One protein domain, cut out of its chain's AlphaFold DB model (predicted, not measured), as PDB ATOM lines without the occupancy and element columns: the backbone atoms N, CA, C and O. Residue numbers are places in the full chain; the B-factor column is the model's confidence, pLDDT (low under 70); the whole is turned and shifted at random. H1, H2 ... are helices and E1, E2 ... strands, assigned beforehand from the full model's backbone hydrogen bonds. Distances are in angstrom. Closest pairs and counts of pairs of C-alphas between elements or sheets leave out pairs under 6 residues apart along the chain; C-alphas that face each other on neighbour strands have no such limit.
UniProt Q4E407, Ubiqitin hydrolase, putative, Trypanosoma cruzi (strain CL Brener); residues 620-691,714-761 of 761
ATOM      1  N   GLU A 620      26.053 -10.985 -21.676       93.00
ATOM      2  CA  GLU A 620      26.012 -11.478 -23.056       93.00
ATOM      3  C   GLU A 620      26.931 -12.696 -23.265       93.00
ATOM      4  O   GLU A 620      26.633 -13.564 -24.088       93.00
ATOM      5  N   ALA A 621      28.014 -12.815 -22.489       91.45
ATOM      6  CA  ALA A 621      28.896 -13.980 -22.511       91.45
ATOM      7  C   ALA A 621      28.154 -15.260 -22.083       91.45
ATOM      8  O   ALA A 621      28.158 -16.251 -22.822       91.45
ATOM      9  N   VAL A 622      27.437 -15.219 -20.951       92.30
ATOM     10  CA  VAL A 622      26.605 -16.336 -20.468       92.30
ATOM     11  C   VAL A 622      25.513 -16.678 -21.484       92.30
ATOM     12  O   VAL A 622      25.324 -17.846 -21.826       92.30
ATOM     13  N   LEU A 623      24.816 -15.670 -22.020       93.23
ATOM     14  CA  LEU A 623      23.749 -15.870 -23.011       93.23
ATOM     15  C   LEU A 623      24.274 -16.459 -24.329       93.23
ATOM     16  O   LEU A 623      23.603 -17.268 -24.974       93.23
ATOM     17  N   THR A 624      25.486 -16.090 -24.738       95.65
ATOM     18  CA  THR A 624      26.160 -16.655 -25.914       95.65
ATOM     19  C   THR A 624      26.505 -18.126 -25.707       95.65
ATOM     20  O   THR A 624      26.198 -18.949 -26.571       95.65
ATOM     21  N   LEU A 625      27.064 -18.485 -24.548       95.33
ATOM     22  CA  LEU A 625      27.331 -19.883 -24.199       95.33
ATOM     23  C   LEU A 625      26.039 -20.705 -24.092       95.33
ATOM     24  O   LEU A 625      25.997 -21.838 -24.568       95.33
ATOM     25  N   ARG A 626      24.961 -20.130 -23.546       95.23
ATOM     26  CA  ARG A 626      23.646 -20.785 -23.451       95.23
ATOM     27  C   ARG A 626      23.068 -21.092 -24.833       95.23
ATOM     28  O   ARG A 626      22.715 -22.239 -25.106       95.23
ATOM     29  N   ARG A 627      23.055 -20.109 -25.741       95.08
ATOM     30  CA  ARG A 627      22.643 -20.310 -27.147       95.08
ATOM     31  C   ARG A 627      23.523 -21.337 -27.854       95.08
ATOM     32  O   ARG A 627      23.026 -22.158 -28.622       95.08
ATOM     33  N   LYS A 628      24.829 -21.338 -27.572       95.41
ATOM     34  CA  LYS A 628      25.749 -22.345 -28.109       95.41
ATOM     35  C   LYS A 628      25.408 -23.748 -27.602       95.41
ATOM     36  O   LYS A 628      25.381 -24.668 -28.413       95.41
ATOM     37  N   ALA A 629      25.115 -23.915 -26.313       96.04
ATOM     38  CA  ALA A 629      24.685 -25.195 -25.755       96.04
ATOM     39  C   ALA A 629      23.384 -25.685 -26.412       96.04
ATOM     40  O   ALA A 629      23.331 -26.820 -26.876       96.04
ATOM     41  N   GLN A 630      22.382 -24.814 -26.567       94.48
ATOM     42  CA  GLN A 630      21.134 -25.127 -27.280       94.48
ATOM     43  C   GLN A 630      21.388 -25.548 -28.737       94.48
ATOM     44  O   GLN A 630      20.849 -26.553 -29.197       94.48
ATOM     45  N   SER A 631      22.265 -24.832 -29.447       93.13
ATOM     46  CA  SER A 631      22.661 -25.177 -30.816       93.13
ATOM     47  C   SER A 631      23.418 -26.503 -30.910       93.13
ATOM     48  O   SER A 631      23.293 -27.185 -31.919       93.13
ATOM     49  N   LEU A 632      24.223 -26.871 -29.911       93.23
ATOM     50  CA  LEU A 632      24.898 -28.173 -29.869       93.23
ATOM     51  C   LEU A 632      23.904 -29.305 -29.582       93.23
ATOM     52  O   LEU A 632      24.036 -30.402 -30.116       93.23
ATOM     53  N   LEU A 633      22.898 -29.033 -28.752       92.17
ATOM     54  CA  LEU A 633      21.855 -29.983 -28.387       92.17
ATOM     55  C   LEU A 633      20.835 -30.242 -29.503       92.17
ATOM     56  O   LEU A 633      20.233 -31.315 -29.492       92.17
ATOM     57  N   SER A 634      20.646 -29.303 -30.440       86.03
ATOM     58  CA  SER A 634      19.761 -29.476 -31.604       86.03
ATOM     59  C   SER A 634      20.368 -30.335 -32.717       86.03
ATOM     60  O   SER A 634      19.643 -30.795 -33.600       86.03
ATOM     61  N   LEU A 635      21.679 -30.585 -32.674       76.85
ATOM     62  CA  LEU A 635      22.330 -31.520 -33.582       76.85
ATOM     63  C   LEU A 635      21.934 -32.957 -33.207       76.85
ATOM     64  O   LEU A 635      21.983 -33.307 -32.018       76.85
ATOM     65  N   PRO A 636      21.579 -33.809 -34.189       69.04
ATOM     66  CA  PRO A 636      21.373 -35.221 -33.914       69.04
ATOM     67  C   PRO A 636      22.656 -35.802 -33.295       69.04
ATOM     68  O   PRO A 636      23.757 -35.404 -33.695       69.04
ATOM     69  N   PRO A 637      22.553 -36.700 -32.299       64.91
ATOM     70  CA  PRO A 637      23.717 -37.452 -31.846       64.91
ATOM     71  C   PRO A 637      24.336 -38.142 -33.066       64.91
ATOM     72  O   PRO A 637      23.608 -38.641 -33.919       64.91
ATOM     73  N   SER A 638      25.665 -38.086 -33.194       59.66
ATOM     74  CA  SER A 638      26.355 -38.629 -34.366       59.66
ATOM     75  C   SER A 638      25.963 -40.093 -34.528       59.66
ATOM     76  O   SER A 638      26.267 -40.899 -33.649       59.66
ATOM     77  N   ASP A 639      25.308 -40.443 -35.635       52.35
ATOM     78  CA  ASP A 639      25.066 -41.841 -35.961       52.35
ATOM     79  C   ASP A 639      26.439 -42.512 -36.080       52.35
ATOM     80  O   ASP A 639      27.252 -42.166 -36.944       52.35
ATOM     81  N   GLY A 640      26.732 -43.445 -35.170       48.93
ATOM     82  CA  GLY A 640      27.998 -44.183 -35.142       48.93
ATOM     83  C   GLY A 640      28.301 -44.927 -36.450       48.93
ATOM     84  O   GLY A 640      29.433 -45.347 -36.667       48.93
ATOM     85  N   GLU A 641      27.332 -45.036 -37.367       46.20
ATOM     86  CA  GLU A 641      27.536 -45.603 -38.701       46.20
ATOM     87  C   GLU A 641      28.555 -44.832 -39.555       46.20
ATOM     88  O   GLU A 641      29.183 -45.440 -40.422       46.20
ATOM     89  N   VAL A 642      28.797 -43.538 -39.302       42.38
ATOM     90  CA  VAL A 642      29.842 -42.798 -40.040       42.38
ATOM     91  C   VAL A 642      31.256 -43.206 -39.592       42.38
ATOM     92  O   VAL A 642      32.186 -43.133 -40.388       42.38
ATOM     93  N   LEU A 643      31.434 -43.717 -38.367       41.83
ATOM     94  CA  LEU A 643      32.749 -44.119 -37.840       41.83
ATOM     95  C   LEU A 643      33.237 -45.484 -38.352       41.83
ATOM     96  O   LEU A 643      34.435 -45.733 -38.341       41.83
ATOM     97  N   LEU A 644      32.356 -46.358 -38.850       41.09
ATOM     98  CA  LEU A 644      32.755 -47.694 -39.324       41.09
ATOM     99  C   LEU A 644      33.238 -47.740 -40.785       41.09
ATOM    100  O   LEU A 644      33.522 -48.828 -41.285       41.09
ATOM    101  N   LYS A 645      33.324 -46.605 -41.495       39.13
ATOM    102  CA  LYS A 645      33.741 -46.586 -42.914       39.13
ATOM    103  C   LYS A 645      35.023 -45.832 -43.224       39.13
ATOM    104  O   LYS A 645      35.554 -46.022 -44.315       39.13
ATOM    105  N   GLU A 646      35.542 -45.033 -42.306       38.15
ATOM    106  CA  GLU A 646      36.909 -44.542 -42.439       38.15
ATOM    107  C   GLU A 646      37.805 -45.574 -41.762       38.15
ATOM    108  O   GLU A 646      37.903 -45.632 -40.539       38.15
ATOM    109  N   GLU A 647      38.385 -46.468 -42.568       38.84
ATOM    110  CA  GLU A 647      39.508 -47.302 -42.143       38.84
ATOM    111  C   GLU A 647      40.467 -46.414 -41.340       38.84
ATOM    112  O   GLU A 647      40.883 -45.371 -41.845       38.84
ATOM    113  N   PHE A 648      40.755 -46.783 -40.084       44.02
ATOM    114  CA  PHE A 648      41.650 -46.072 -39.163       44.02
ATOM    115  C   PHE A 648      43.087 -46.054 -39.715       44.02
ATOM    116  O   PHE A 648      43.994 -46.723 -39.217       44.02
ATOM    117  N   THR A 649      43.304 -45.314 -40.791       40.27
ATOM    118  CA  THR A 649      44.605 -45.029 -41.363       40.27
ATOM    119  C   THR A 649      45.050 -43.691 -40.798       40.27
ATOM    120  O   THR A 649      44.534 -42.641 -41.165       40.27
ATOM    121  N   ASP A 650      46.024 -43.785 -39.898       47.24
ATOM    122  CA  ASP A 650      46.732 -42.714 -39.200       47.24
ATOM    123  C   ASP A 650      45.983 -42.002 -38.055       47.24
ATOM    124  O   ASP A 650      44.914 -41.420 -38.208       47.24
ATOM    125  N   ARG A 651      46.609 -42.034 -36.870       53.29
ATOM    126  CA  ARG A 651      46.142 -41.490 -35.578       53.29
ATOM    127  C   ARG A 651      46.143 -39.953 -35.547       53.29
ATOM    128  O   ARG A 651      46.739 -39.341 -34.659       53.29
ATOM    129  N   HIS A 652      45.539 -39.304 -36.532       64.50
ATOM    130  CA  HIS A 652      45.429 -37.852 -36.570       64.50
ATOM    131  C   HIS A 652      44.249 -37.374 -35.714       64.50
ATOM    132  O   HIS A 652      43.121 -37.825 -35.879       64.50
ATOM    133  N   GLU A 653      44.508 -36.432 -34.796       71.86
ATOM    134  CA  GLU A 653      43.463 -35.753 -34.020       71.86
ATOM    135  C   GLU A 653      42.376 -35.203 -34.956       71.86
ATOM    136  O   GLU A 653      42.681 -34.471 -35.906       71.86
ATOM    137  N   LYS A 654      41.106 -35.506 -34.657       77.20
ATOM    138  CA  LYS A 654      39.967 -35.004 -35.428       77.20
ATOM    139  C   LYS A 654      39.978 -33.479 -35.430       77.20
ATOM    140  O   LYS A 654      39.946 -32.829 -34.380       77.20
ATOM    141  N   ARG A 655      40.021 -32.907 -36.630       81.54
ATOM    142  CA  ARG A 655      39.978 -31.463 -36.853       81.54
ATOM    143  C   ARG A 655      38.684 -31.082 -37.549       81.54
ATOM    144  O   ARG A 655      38.161 -31.830 -38.368       81.54
ATOM    145  N   ASP A 656      38.160 -29.916 -37.205       79.01
ATOM    146  CA  ASP A 656      37.032 -29.336 -37.922       79.01
ATOM    147  C   ASP A 656      37.460 -28.823 -39.313       79.01
ATOM    148  O   ASP A 656      38.642 -28.807 -39.666       79.01
ATOM    149  N   ALA A 657      36.499 -28.326 -40.099       73.23
ATOM    150  CA  ALA A 657      36.762 -27.735 -41.416       73.23
ATOM    151  C   ALA A 657      37.740 -26.535 -41.389       73.23
ATOM    152  O   ALA A 657      38.224 -26.115 -42.438       73.23
ATOM    153  N   LYS A 658      38.028 -25.966 -40.209       76.64
ATOM    154  CA  LYS A 658      38.973 -24.861 -39.996       76.64
ATOM    155  C   LYS A 658      40.323 -25.337 -39.441       76.64
ATOM    156  O   LYS A 658      41.156 -24.505 -39.088       76.64
ATOM    157  N   GLY A 659      40.553 -26.647 -39.346       80.06
ATOM    158  CA  GLY A 659      41.797 -27.229 -38.847       80.06
ATOM    159  C   GLY A 659      41.964 -27.178 -37.323       80.06
ATOM    160  O   GLY A 659      43.061 -27.470 -36.837       80.06
ATOM    161  N   LYS A 660      40.919 -26.812 -36.566       84.15
ATOM    162  CA  LYS A 660      40.914 -26.772 -35.097       84.15
ATOM    163  C   LYS A 660      40.566 -28.136 -34.517       84.15
ATOM    164  O   LYS A 660      39.714 -28.839 -35.045       84.15
ATOM    165  N   ARG A 661      41.201 -28.481 -33.396       90.99
ATOM    166  CA  ARG A 661      40.985 -29.754 -32.694       90.99
ATOM    167  C   ARG A 661      39.562 -29.860 -32.145       90.99
ATOM    168  O   ARG A 661      39.055 -28.901 -31.553       90.99
ATOM    169  N   VAL A 662      38.958 -31.028 -32.329       92.05
ATOM    170  CA  VAL A 662      37.652 -31.400 -31.782       92.05
ATOM    171  C   VAL A 662      37.848 -32.130 -30.455       92.05
ATOM    172  O   VAL A 662      38.726 -32.980 -30.326       92.05
ATOM    173  N   VAL A 663      37.026 -31.775 -29.475       95.10
ATOM    174  CA  VAL A 663      36.949 -32.398 -28.149       95.10
ATOM    175  C   VAL A 663      35.493 -32.756 -27.846       95.10
ATOM    176  O   VAL A 663      34.601 -32.413 -28.626       95.10
ATOM    177  N   TYR A 664      35.239 -33.438 -26.731       95.57
ATOM    178  CA  TYR A 664      33.911 -33.949 -26.393       95.57
ATOM    179  C   TYR A 664      33.451 -33.507 -25.004       95.57
ATOM    180  O   TYR A 664      34.158 -33.684 -24.006       95.57
ATOM    181  N   ILE A 665      32.235 -32.960 -24.955       96.18
ATOM    182  CA  ILE A 665      31.561 -32.507 -23.733       96.18
ATOM    183  C   ILE A 665      30.288 -33.323 -23.477       96.18
ATOM    184  O   ILE A 665      29.620 -33.754 -24.418       96.18
ATOM    185  N   SER A 666      29.933 -33.534 -22.213       94.84
ATOM    186  CA  SER A 666      28.764 -34.315 -21.830       94.84
ATOM    187  C   SER A 666      27.457 -33.584 -22.163       94.84
ATOM    188  O   SER A 666      27.234 -32.417 -21.824       94.84
ATOM    189  N   ARG A 667      26.547 -34.305 -22.818       94.31
ATOM    190  CA  ARG A 667      25.189 -33.869 -23.139       94.31
ATOM    191  C   ARG A 667      24.398 -33.498 -21.881       94.31
ATOM    192  O   ARG A 667      23.787 -32.433 -21.913       94.31
ATOM    193  N   PRO A 668      24.419 -34.273 -20.774       93.72
ATOM    194  CA  PRO A 668      23.736 -33.871 -19.544       93.72
ATOM    195  C   PRO A 668      24.192 -32.512 -19.007       93.72
ATOM    196  O   PRO A 668      23.361 -31.720 -18.571       93.72
ATOM    197  N   TRP A 669      25.486 -32.185 -19.079       95.73
ATOM    198  CA  TRP A 669      25.938 -30.864 -18.647       95.73
ATOM    199  C   TRP A 669      25.526 -29.760 -19.631       95.73
ATOM    200  O   TRP A 669      25.066 -28.701 -19.204       95.73
ATOM    201  N   LEU A 670      25.583 -30.010 -20.945       96.04
ATOM    202  CA  LEU A 670      25.044 -29.068 -21.936       96.04
ATOM    203  C   LEU A 670      23.549 -28.787 -21.725       96.04
ATOM    204  O   LEU A 670      23.116 -27.656 -21.924       96.04
ATOM    205  N   GLN A 671      22.763 -29.783 -21.305       95.00
ATOM    206  CA  GLN A 671      21.347 -29.604 -20.956       95.00
ATOM    207  C   GLN A 671      21.179 -28.639 -19.785       95.00
ATOM    208  O   GLN A 671      20.379 -27.707 -19.867       95.00
ATOM    209  N   ARG A 672      21.985 -28.805 -18.731       95.92
ATOM    210  CA  ARG A 672      22.022 -27.861 -17.610       95.92
ATOM    211  C   ARG A 672      22.380 -26.455 -18.100       95.92
ATOM    212  O   ARG A 672      21.668 -25.506 -17.795       95.92
ATOM    213  N   MET A 673      23.417 -26.321 -18.930       95.43
ATOM    214  CA  MET A 673      23.852 -25.030 -19.488       95.43
ATOM    215  C   MET A 673      22.774 -24.356 -20.353       95.43
ATOM    216  O   MET A 673      22.640 -23.130 -20.359       95.43
ATOM    217  N   ALA A 674      21.997 -25.154 -21.083       95.11
ATOM    218  CA  ALA A 674      20.947 -24.679 -21.970       95.11
ATOM    219  C   ALA A 674      19.686 -24.204 -21.229       95.11
ATOM    220  O   ALA A 674      19.049 -23.259 -21.704       95.11
ATOM    221  N   PHE A 675      19.318 -24.846 -20.110       94.68
ATOM    222  CA  PHE A 675      17.983 -24.693 -19.506       94.68
ATOM    223  C   PHE A 675      17.951 -24.306 -18.029       94.68
ATOM    224  O   PHE A 675      16.879 -23.946 -17.550       94.68
ATOM    225  N   MET A 676      19.075 -24.372 -17.317       95.91
ATOM    226  CA  MET A 676      19.156 -23.982 -15.910       95.91
ATOM    227  C   MET A 676      19.876 -22.642 -15.764       95.91
ATOM    228  O   MET A 676      20.757 -22.283 -16.559       95.91
ATOM    229  N   GLU A 677      19.522 -21.888 -14.727       93.72
ATOM    230  CA  GLU A 677      20.210 -20.643 -14.410       93.72
ATOM    231  C   GLU A 677      21.603 -20.876 -13.830       93.72
ATOM    232  O   GLU A 677      22.505 -20.071 -14.066       93.72
ATOM    233  N   GLU A 678      21.805 -21.999 -13.143       92.35
ATOM    234  CA  GLU A 678      23.098 -22.423 -12.612       92.35
ATOM    235  C   GLU A 678      23.399 -23.865 -13.036       92.35
ATOM    236  O   GLU A 678      22.961 -24.808 -12.375       92.35
ATOM    237  N   PRO A 679      24.157 -24.080 -14.124       94.01
ATOM    238  CA  PRO A 679      24.486 -25.434 -14.556       94.01
ATOM    239  C   PRO A 679      25.456 -26.162 -13.615       94.01
ATOM    240  O   PRO A 679      25.516 -27.393 -13.634       94.01
ATOM    241  N   GLY A 680      26.189 -25.411 -12.787       92.55
ATOM    242  CA  GLY A 680      27.263 -25.928 -11.946       92.55
ATOM    243  C   GLY A 680      28.535 -26.256 -12.743       92.55
ATOM    244  O   GLY A 680      28.606 -25.969 -13.945       92.55
ATOM    245  N   PRO A 681      29.546 -26.854 -12.089       93.70
ATOM    246  CA  PRO A 681      30.792 -27.245 -12.743       93.70
ATOM    247  C   PRO A 681      30.552 -28.258 -13.865       93.70
ATOM    248  O   PRO A 681      29.581 -29.013 -13.822       93.70
ATOM    249  N   ILE A 682      31.433 -28.290 -14.869       94.91
ATOM    250  CA  ILE A 682      31.348 -29.250 -15.976       94.91
ATOM    251  C   ILE A 682      31.505 -30.672 -15.443       94.91
ATOM    252  O   ILE A 682      32.545 -31.046 -14.908       94.91
ATOM    253  N   LEU A 683      30.473 -31.487 -15.643       92.57
ATOM    254  CA  LEU A 683      30.424 -32.881 -15.216       92.57
ATOM    255  C   LEU A 683      30.639 -33.800 -16.420       92.57
ATOM    256  O   LEU A 683      29.687 -34.328 -17.005       92.57
ATOM    257  N   ASN A 684      31.895 -33.946 -16.844       93.63
ATOM    258  CA  ASN A 684      32.206 -34.599 -18.118       93.63
ATOM    259  C   ASN A 684      32.415 -36.119 -18.012       93.63
ATOM    260  O   ASN A 684      32.218 -36.835 -18.993       93.63
ATOM    261  N   ARG A 685      32.800 -36.620 -16.829       86.44
ATOM    262  CA  ARG A 685      33.195 -38.026 -16.611       86.44
ATOM    263  C   ARG A 685      32.247 -38.824 -15.700       86.44
ATOM    264  O   ARG A 685      32.576 -39.938 -15.320       86.44
ATOM    265  N   LEU A 686      31.051 -38.304 -15.389       78.60
ATOM    266  CA  LEU A 686      30.094 -38.909 -14.435       78.60
ATOM    267  C   LEU A 686      29.826 -40.412 -14.634       78.60
ATOM    268  O   LEU A 686      29.753 -41.154 -13.662       78.60
ATOM    269  N   CYS A 687      29.639 -40.857 -15.881       71.08
ATOM    270  CA  CYS A 687      29.323 -42.256 -16.214       71.08
ATOM    271  C   CYS A 687      30.549 -43.131 -16.448       71.08
ATOM    272  O   CYS A 687      30.457 -44.353 -16.443       71.08
ATOM    273  N   TYR A 688      31.676 -42.508 -16.761       71.31
ATOM    274  CA  TYR A 688      32.805 -43.167 -17.384       71.31
ATOM    275  C   TYR A 688      34.011 -42.952 -16.490       71.31
ATOM    276  O   TYR A 688      34.780 -42.010 -16.664       71.31
ATOM    277  N   CYS A 689      34.154 -43.825 -15.497       55.92
ATOM    278  CA  CYS A 689      35.403 -43.915 -14.763       55.92
ATOM    279  C   CYS A 689      36.471 -44.456 -15.720       55.92
ATOM    280  O   CYS A 689      36.345 -45.572 -16.225       55.92
ATOM    281  N   ILE A 690      37.537 -43.688 -15.939       45.75
ATOM    282  CA  ILE A 690      38.789 -44.237 -16.454       45.75
ATOM    283  C   ILE A 690      39.373 -45.000 -15.268       45.75
ATOM    284  O   ILE A 690      39.903 -44.396 -14.341       45.75
ATOM    285  N   GLY A 691      39.128 -46.304 -15.192       38.28
ATOM    286  CA  GLY A 691      39.620 -47.094 -14.072       38.28
ATOM    287  C   GLY A 691      41.147 -47.074 -14.036       38.28
ATOM    288  O   GLY A 691      41.779 -47.719 -14.868       38.28
ATOM    289  N   MET A 714      34.113 -52.923 -17.458       42.24
ATOM    290  CA  MET A 714      32.786 -52.282 -17.374       42.24
ATOM    291  C   MET A 714      32.688 -50.781 -17.708       42.24
ATOM    292  O   MET A 714      32.782 -49.922 -16.841       42.24
ATOM    293  N   SER A 715      32.314 -50.480 -18.955       52.19
ATOM    294  CA  SER A 715      31.720 -49.203 -19.374       52.19
ATOM    295  C   SER A 715      30.202 -49.198 -19.096       52.19
ATOM    296  O   SER A 715      29.386 -49.433 -19.993       52.19
ATOM    297  N   HIS A 716      29.791 -49.003 -17.841       69.13
ATOM    298  CA  HIS A 716      28.379 -48.777 -17.507       69.13
ATOM    299  C   HIS A 716      28.014 -47.305 -17.725       69.13
ATOM    300  O   HIS A 716      28.498 -46.446 -17.005       69.13
ATOM    301  N   GLY A 717      27.141 -47.006 -18.687       79.35
ATOM    302  CA  GLY A 717      26.687 -45.640 -18.954       79.35
ATOM    303  C   GLY A 717      25.762 -45.537 -20.173       79.35
ATOM    304  O   GLY A 717      25.633 -46.509 -20.926       79.35
ATOM    305  N   PRO A 718      25.110 -44.379 -20.393       89.23
ATOM    306  CA  PRO A 718      24.340 -44.113 -21.608       89.23
ATOM    307  C   PRO A 718      25.221 -44.241 -22.847       89.23
ATOM    308  O   PRO A 718      26.379 -43.865 -22.751       89.23
ATOM    309  N   PRO A 719      24.713 -44.695 -24.006       91.34
ATOM    310  CA  PRO A 719      25.504 -44.853 -25.230       91.34
ATOM    311  C   PRO A 719      26.476 -43.689 -25.472       91.34
ATOM    312  O   PRO A 719      26.048 -42.532 -25.445       91.34
ATOM    313  N   VAL A 720      27.768 -43.989 -25.643       91.48
ATOM    314  CA  VAL A 720      28.862 -42.996 -25.712       91.48
ATOM    315  C   VAL A 720      28.563 -41.911 -26.753       91.48
ATOM    316  O   VAL A 720      28.729 -40.722 -26.486       91.48
ATOM    317  N   GLU A 721      28.031 -42.305 -27.908       89.96
ATOM    318  CA  GLU A 721      27.623 -41.430 -29.013       89.96
ATOM    319  C   GLU A 721      26.407 -40.532 -28.717       89.96
ATOM    320  O   GLU A 721      26.242 -39.486 -29.342       89.96
ATOM    321  N   TRP A 722      25.560 -40.906 -27.753       91.57
ATOM    322  CA  TRP A 722      24.486 -40.044 -27.254       91.57
ATOM    323  C   TRP A 722      25.002 -39.112 -26.156       91.57
ATOM    324  O   TRP A 722      24.636 -37.933 -26.118       91.57
ATOM    325  N   PHE A 723      25.837 -39.653 -25.260       93.28
ATOM    326  CA  PHE A 723      26.304 -38.969 -24.059       93.28
ATOM    327  C   PHE A 723      27.275 -37.837 -24.374       93.28
ATOM    328  O   PHE A 723      27.202 -36.799 -23.727       93.28
ATOM    329  N   TYR A 724      28.165 -38.009 -25.349       94.30
ATOM    330  CA  TYR A 724      29.171 -37.011 -25.692       94.30
ATOM    331  C   TYR A 724      28.817 -36.247 -26.965       94.30
ATOM    332  O   TYR A 724      28.431 -36.824 -27.979       94.30
ATOM    333  N   VAL A 725      28.994 -34.928 -26.916       94.40
ATOM    334  CA  VAL A 725      28.767 -34.017 -28.040       94.40
ATOM    335  C   VAL A 725      30.110 -33.442 -28.499       94.40
ATOM    336  O   VAL A 725      30.825 -32.861 -27.674       94.40
ATOM    337  N   PRO A 726      30.473 -33.577 -29.788       94.61
ATOM    338  CA  PRO A 726      31.703 -33.002 -30.315       94.61
ATOM    339  C   PRO A 726      31.594 -31.475 -30.436       94.61
ATOM    340  O   PRO A 726      30.593 -30.944 -30.920       94.61
ATOM    341  N   LEU A 727      32.649 -30.761 -30.053       94.40
ATOM    342  CA  LEU A 727      32.792 -29.315 -30.248       94.40
ATOM    343  C   LEU A 727      34.260 -28.919 -30.428       94.40
ATOM    344  O   LEU A 727      35.165 -29.718 -30.189       94.40
ATOM    345  N   ARG A 728      34.524 -27.684 -30.864       92.69
ATOM    346  CA  ARG A 728      35.912 -27.220 -31.005       92.69
ATOM    347  C   ARG A 728      36.532 -26.933 -29.638       92.69
ATOM    348  O   ARG A 728      35.858 -26.425 -28.746       92.69
ATOM    349  N   CYS A 729      37.836 -27.171 -29.507       92.87
ATOM    350  CA  CYS A 729      38.583 -26.919 -28.268       92.87
ATOM    351  C   CYS A 729      38.417 -25.479 -27.744       92.87
ATOM    352  O   CYS A 729      38.221 -25.288 -26.551       92.87
ATOM    353  N   ASP A 730      38.405 -24.475 -28.627       92.19
ATOM    354  CA  ASP A 730      38.220 -23.068 -28.241       92.19
ATOM    355  C   ASP A 730      36.806 -22.762 -27.723       92.19
ATOM    356  O   ASP A 730      36.630 -21.910 -26.855       92.19
ATOM    357  N   GLU A 731      35.792 -23.462 -28.237       94.00
ATOM    358  CA  GLU A 731      34.421 -23.364 -27.723       94.00
ATOM    359  C   GLU A 731      34.316 -23.996 -26.340       94.00
ATOM    360  O   GLU A 731      33.695 -23.425 -25.446       94.00
ATOM    361  N   TYR A 732      34.950 -25.154 -26.156       95.60
ATOM    362  CA  TYR A 732      35.017 -25.810 -24.860       95.60
ATOM    363  C   TYR A 732      35.749 -24.952 -23.817       95.60
ATOM    364  O   TYR A 732      35.254 -24.791 -22.703       95.60
ATOM    365  N   ASP A 733      36.884 -24.349 -24.182       93.57
ATOM    366  CA  ASP A 733      37.648 -23.478 -23.286       93.57
ATOM    367  C   ASP A 733      36.806 -22.306 -22.763       93.57
ATOM    368  O   ASP A 733      36.977 -21.896 -21.616       93.57
ATOM    369  N   ALA A 734      35.871 -21.783 -23.562       93.76
ATOM    370  CA  ALA A 734      34.956 -20.736 -23.117       93.76
ATOM    371  C   ALA A 734      33.975 -21.237 -22.039       93.76
ATOM    372  O   ALA A 734      33.763 -20.541 -21.046       93.76
ATOM    373  N   PHE A 735      33.431 -22.453 -22.182       94.93
ATOM    374  CA  PHE A 735      32.613 -23.078 -21.135       94.93
ATOM    375  C   PHE A 735      33.430 -23.336 -19.865       94.93
ATOM    376  O   PHE A 735      32.999 -22.966 -18.775       94.93
ATOM    377  N   TYR A 736      34.623 -23.925 -20.000       93.29
ATOM    378  CA  TYR A 736      35.465 -24.256 -18.853       93.29
ATOM    379  C   TYR A 736      35.897 -23.011 -18.078       93.29
ATOM    380  O   TYR A 736      35.825 -22.996 -16.855       93.29
ATOM    381  N   LYS A 737      36.306 -21.940 -18.767       89.57
ATOM    382  CA  LYS A 737      36.685 -20.681 -18.107       89.57
ATOM    383  C   LYS A 737      35.549 -20.092 -17.272       89.57
ATOM    384  O   LYS A 737      35.821 -19.484 -16.244       89.57
ATOM    385  N   MET A 738      34.300 -20.270 -17.703       89.94
ATOM    386  CA  MET A 738      33.138 -19.725 -17.005       89.94
ATOM    387  C   MET A 738      32.642 -20.610 -15.852       89.94
ATOM    388  O   MET A 738      32.165 -20.076 -14.854       89.94
ATOM    389  N   TYR A 739      32.747 -21.937 -15.973       91.92
ATOM    390  CA  TYR A 739      32.099 -22.871 -15.040       91.92
ATOM    391  C   TYR A 739      33.044 -23.819 -14.293       91.92
ATOM    392  O   TYR A 739      32.636 -24.376 -13.276       91.92
ATOM    393  N   GLY A 740      34.279 -24.000 -14.762       91.40
ATOM    394  CA  GLY A 740      35.209 -24.988 -14.220       91.40
ATOM    395  C   GLY A 740      34.697 -26.425 -14.353       91.40
ATOM    396  O   GLY A 740      33.837 -26.722 -15.181       91.40
ATOM    397  N   GLY A 741      35.211 -27.323 -13.513       92.74
ATOM    398  CA  GLY A 741      34.831 -28.739 -13.474       92.74
ATOM    399  C   GLY A 741      35.825 -29.635 -14.205       92.74
ATOM    400  O   GLY A 741      37.028 -29.421 -14.111       92.74
ATOM    401  N   ASN A 742      35.331 -30.651 -14.911       93.65
ATOM    402  CA  ASN A 742      36.176 -31.583 -15.650       93.65
ATOM    403  C   ASN A 742      36.545 -31.077 -17.040       93.65
ATOM    404  O   ASN A 742      35.686 -30.520 -17.727       93.65
ATOM    405  N   THR A 743      37.762 -31.401 -17.480       93.12
ATOM    406  CA  THR A 743      38.256 -31.209 -18.851       93.12
ATOM    407  C   THR A 743      37.429 -31.983 -19.892       93.12
ATOM    408  O   THR A 743      36.752 -32.975 -19.593       93.12
ATOM    409  N   ALA A 744      37.449 -31.512 -21.144       95.19
ATOM    410  CA  ALA A 744      36.834 -32.216 -22.267       95.19
ATOM    411  C   ALA A 744      37.572 -33.527 -22.544       95.19
ATOM    412  O   ALA A 744      38.787 -33.584 -22.365       95.19
ATOM    413  N   LEU A 745      36.869 -34.538 -23.062       93.63
ATOM    414  CA  LEU A 745      37.559 -35.718 -23.570       93.63
ATOM    415  C   LEU A 745      38.238 -35.384 -24.896       93.63
ATOM    416  O   LEU A 745      37.670 -34.716 -25.771       93.63
ATOM    417  N   THR A 746      39.447 -35.891 -25.046       92.66
ATOM    418  CA  THR A 746      40.157 -35.959 -26.317       92.66
ATOM    419  C   THR A 746      39.478 -36.953 -27.259       92.66
ATOM    420  O   THR A 746      38.715 -37.825 -26.843       92.66
ATOM    421  N   GLN A 747      39.786 -36.849 -28.555       89.98
ATOM    422  CA  GLN A 747      39.337 -37.821 -29.559       89.98
ATOM    423  C   GLN A 747      39.693 -39.258 -29.168       89.98
ATOM    424  O   GLN A 747      38.856 -40.148 -29.273       89.98
ATOM    425  N   ARG A 748      40.914 -39.456 -28.667       90.55
ATOM    426  CA  ARG A 748      41.412 -40.764 -28.260       90.55
ATOM    427  C   ARG A 748      40.626 -41.339 -27.082       90.55
ATOM    428  O   ARG A 748      40.223 -42.491 -27.140       90.55
ATOM    429  N   GLU A 749      40.383 -40.550 -26.036       91.41
ATOM    430  CA  GLU A 749      39.591 -41.010 -24.884       91.41
ATOM    431  C   GLU A 749      38.152 -41.351 -25.293       91.41
ATOM    432  O   GLU A 749      37.594 -42.343 -24.833       91.41
ATOM    433  N   TYR A 750      37.551 -40.558 -26.186       91.10
ATOM    434  CA  TYR A 750      36.225 -40.856 -26.729       91.10
ATOM    435  C   TYR A 750      36.201 -42.194 -27.488       91.10
ATOM    436  O   TYR A 750      35.299 -43.002 -27.265       91.10
ATOM    437  N   GLU A 751      37.188 -42.442 -28.354       89.96
ATOM    438  CA  GLU A 751      37.324 -43.700 -29.102       89.96
ATOM    439  C   GLU A 751      37.538 -44.894 -28.170       89.96
ATOM    440  O   GLU A 751      36.856 -45.904 -28.315       89.96
ATOM    441  N   GLU A 752      38.405 -44.759 -27.163       89.93
ATOM    442  CA  GLU A 752      38.650 -45.799 -26.158       89.93
ATOM    443  C   GLU A 752      37.362 -46.147 -25.385       89.93
ATOM    444  O   GLU A 752      37.060 -47.325 -25.178       89.93
ATOM    445  N   LEU A 753      36.549 -45.148 -25.012       89.28
ATOM    446  CA  LEU A 753      35.246 -45.378 -24.376       89.28
ATOM    447  C   LEU A 753      34.235 -46.033 -25.323       89.28
ATOM    448  O   LEU A 753      33.495 -46.931 -24.911       89.28
ATOM    449  N   TYR A 754      34.189 -45.585 -26.578       87.77
ATOM    450  CA  TYR A 754      33.303 -46.139 -27.597       87.77
ATOM    451  C   TYR A 754      33.625 -47.615 -27.852       87.77
ATOM    452  O   TYR A 754      32.746 -48.473 -27.751       87.77
ATOM    453  N   GLU A 755      34.898 -47.936 -28.090       88.01
ATOM    454  CA  GLU A 755      35.374 -49.306 -28.259       88.01
ATOM    455  C   GLU A 755      35.104 -50.155 -27.018       88.01
ATOM    456  O   GLU A 755      34.607 -51.273 -27.154       88.01
ATOM    457  N   ALA A 756      35.348 -49.639 -25.809       85.07
ATOM    458  CA  ALA A 756      35.062 -50.365 -24.574       85.07
ATOM    459  C   ALA A 756      33.574 -50.744 -24.455       85.07
ATOM    460  O   ALA A 756      33.258 -51.880 -24.096       85.07
ATOM    461  N   GLN A 757      32.651 -49.845 -24.822       83.25
ATOM    462  CA  GLN A 757      31.213 -50.136 -24.789       83.25
ATOM    463  C   GLN A 757      30.773 -51.118 -25.886       83.25
ATOM    464  O   GLN A 757      29.818 -51.875 -25.682       83.25
ATOM    465  N   HIS A 758      31.467 -51.133 -27.026       77.53
ATOM    466  CA  HIS A 758      31.200 -52.048 -28.138       77.53
ATOM    467  C   HIS A 758      31.856 -53.427 -27.978       77.53
ATOM    468  O   HIS A 758      31.260 -54.413 -28.394       77.53
ATOM    469  N   GLN A 759      33.018 -53.540 -27.329       71.11
ATOM    470  CA  GLN A 759      33.636 -54.830 -26.983       71.11
ATOM    471  C   GLN A 759      32.842 -55.586 -25.903       71.11
ATOM    472  O   GLN A 759      32.910 -56.811 -25.823       71.11
ATOM    473  N   VAL A 760      32.088 -54.860 -25.068       53.85
ATOM    474  CA  VAL A 760      31.166 -55.413 -24.059       53.85
ATOM    475  C   VAL A 760      29.798 -55.794 -24.664       53.85
ATOM    476  O   VAL A 760      29.017 -56.503 -24.018       53.85
ATOM    477  N   ALA A 761      29.477 -55.314 -25.872       47.11
ATOM    478  CA  ALA A 761      28.177 -55.508 -26.514       47.11
ATOM    479  C   ALA A 761      28.001 -56.926 -27.052       47.11
ATOM    480  O   ALA A 761      26.915 -57.483 -26.740       47.11
TER     481      ALA A 761
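What this domain is: This is residues 620 to 691 and 714 to 761 of the 761 residues of the protein "Ubiqitin hydrolase, putative" of Trypanosoma cruzi (strain CL Brener) (UniProt Q4E407). A short ribbon of two antiparallel strands, E1 and E2, sits in the middle of the domain, with H1, H2 and H4 gathered towards one end of the longest axis and H5 with the one-turn H3 towards the other. A long loop, residues 634 to 661, runs round the outside, and its residues 644 to 650 stick out free. The printed part has 120 residues with five named helices and two named strands, in the order H1, E1, H2, H3, E2, H4, H5; the class is mostly helix. The whole is compact, with a radius of gyration of the C-alphas of 14.5 A, and spans 43 by 34 by 24 A.

Where its parts are: H1, residues 620 to 633, begins at C-alpha 620 (26.012, -11.478, -23.056) and is 19.7 A long. E1, residues 662 to 666, is 13.7 A long and starts at C-alpha 662 (37.652, -31.400, -31.782). H2, residues 667 to 675, measures 12.2 A. After the cut come H3, residues 720 to 723, 5.0 A, and E2, residues 724 to 728, 13.0 A. H4, residues 729 to 739, measures 15.3 A. H5, residues 747 to 759, is 18.1 A long and ends at C-alpha 759 (33.636, -54.830, -26.983).

How they stand to each other: E1 and E2 are antiparallel neighbours, with 141 degrees between their directions. N 663 and O 727 are 2.9 A apart and N 725 and O 665 are 2.8 A apart, both within hydrogen-bond range. H1 touches H2, opposite ways at a steep tilt of 48 degrees; their closest C-alphas, of Arg 626 and Ala 674, are 5.0 A apart. H1 and H4 are close but not clearly touching, with the C-alphas of Leu 625 and Phe 735 closest at 6.9 A. The closest C-alphas of E1 and H4, of Val 663 and Cys 729, are 5.7 A apart. Those of E1 and H5, of Val 663 and Gln 747, are 6.1 A apart. H3 touches H5, with the C-alphas of Val 720 and Tyr 754 closest at 5.8 A. H2 and H3 only just touch, with 3 pairs of C-alphas within 8 A, the closest being Arg 667 and Phe 723 at 5.3 A. H1 and H5 are apart, as are H4 and H5. In H1, H2, H4 and H5 every O i to N i+4 pair is within hydrogen-bond range; H3 is too short for such a pair.

The domain as a whole: The C-alphas farthest apart, of Glu 620 and Val 760, are 44.2 A apart. Residues 692 to 713 are not printed, and C-alphas 691 and 714 are 9.2 A apart across the cut. The link from H1 to E1 is long, with 28 residues. Mean pLDDT of the printed part is 81.7; residues 636 to 652, 689 to 691, 714 to 716 and 760 to 761 are under 70.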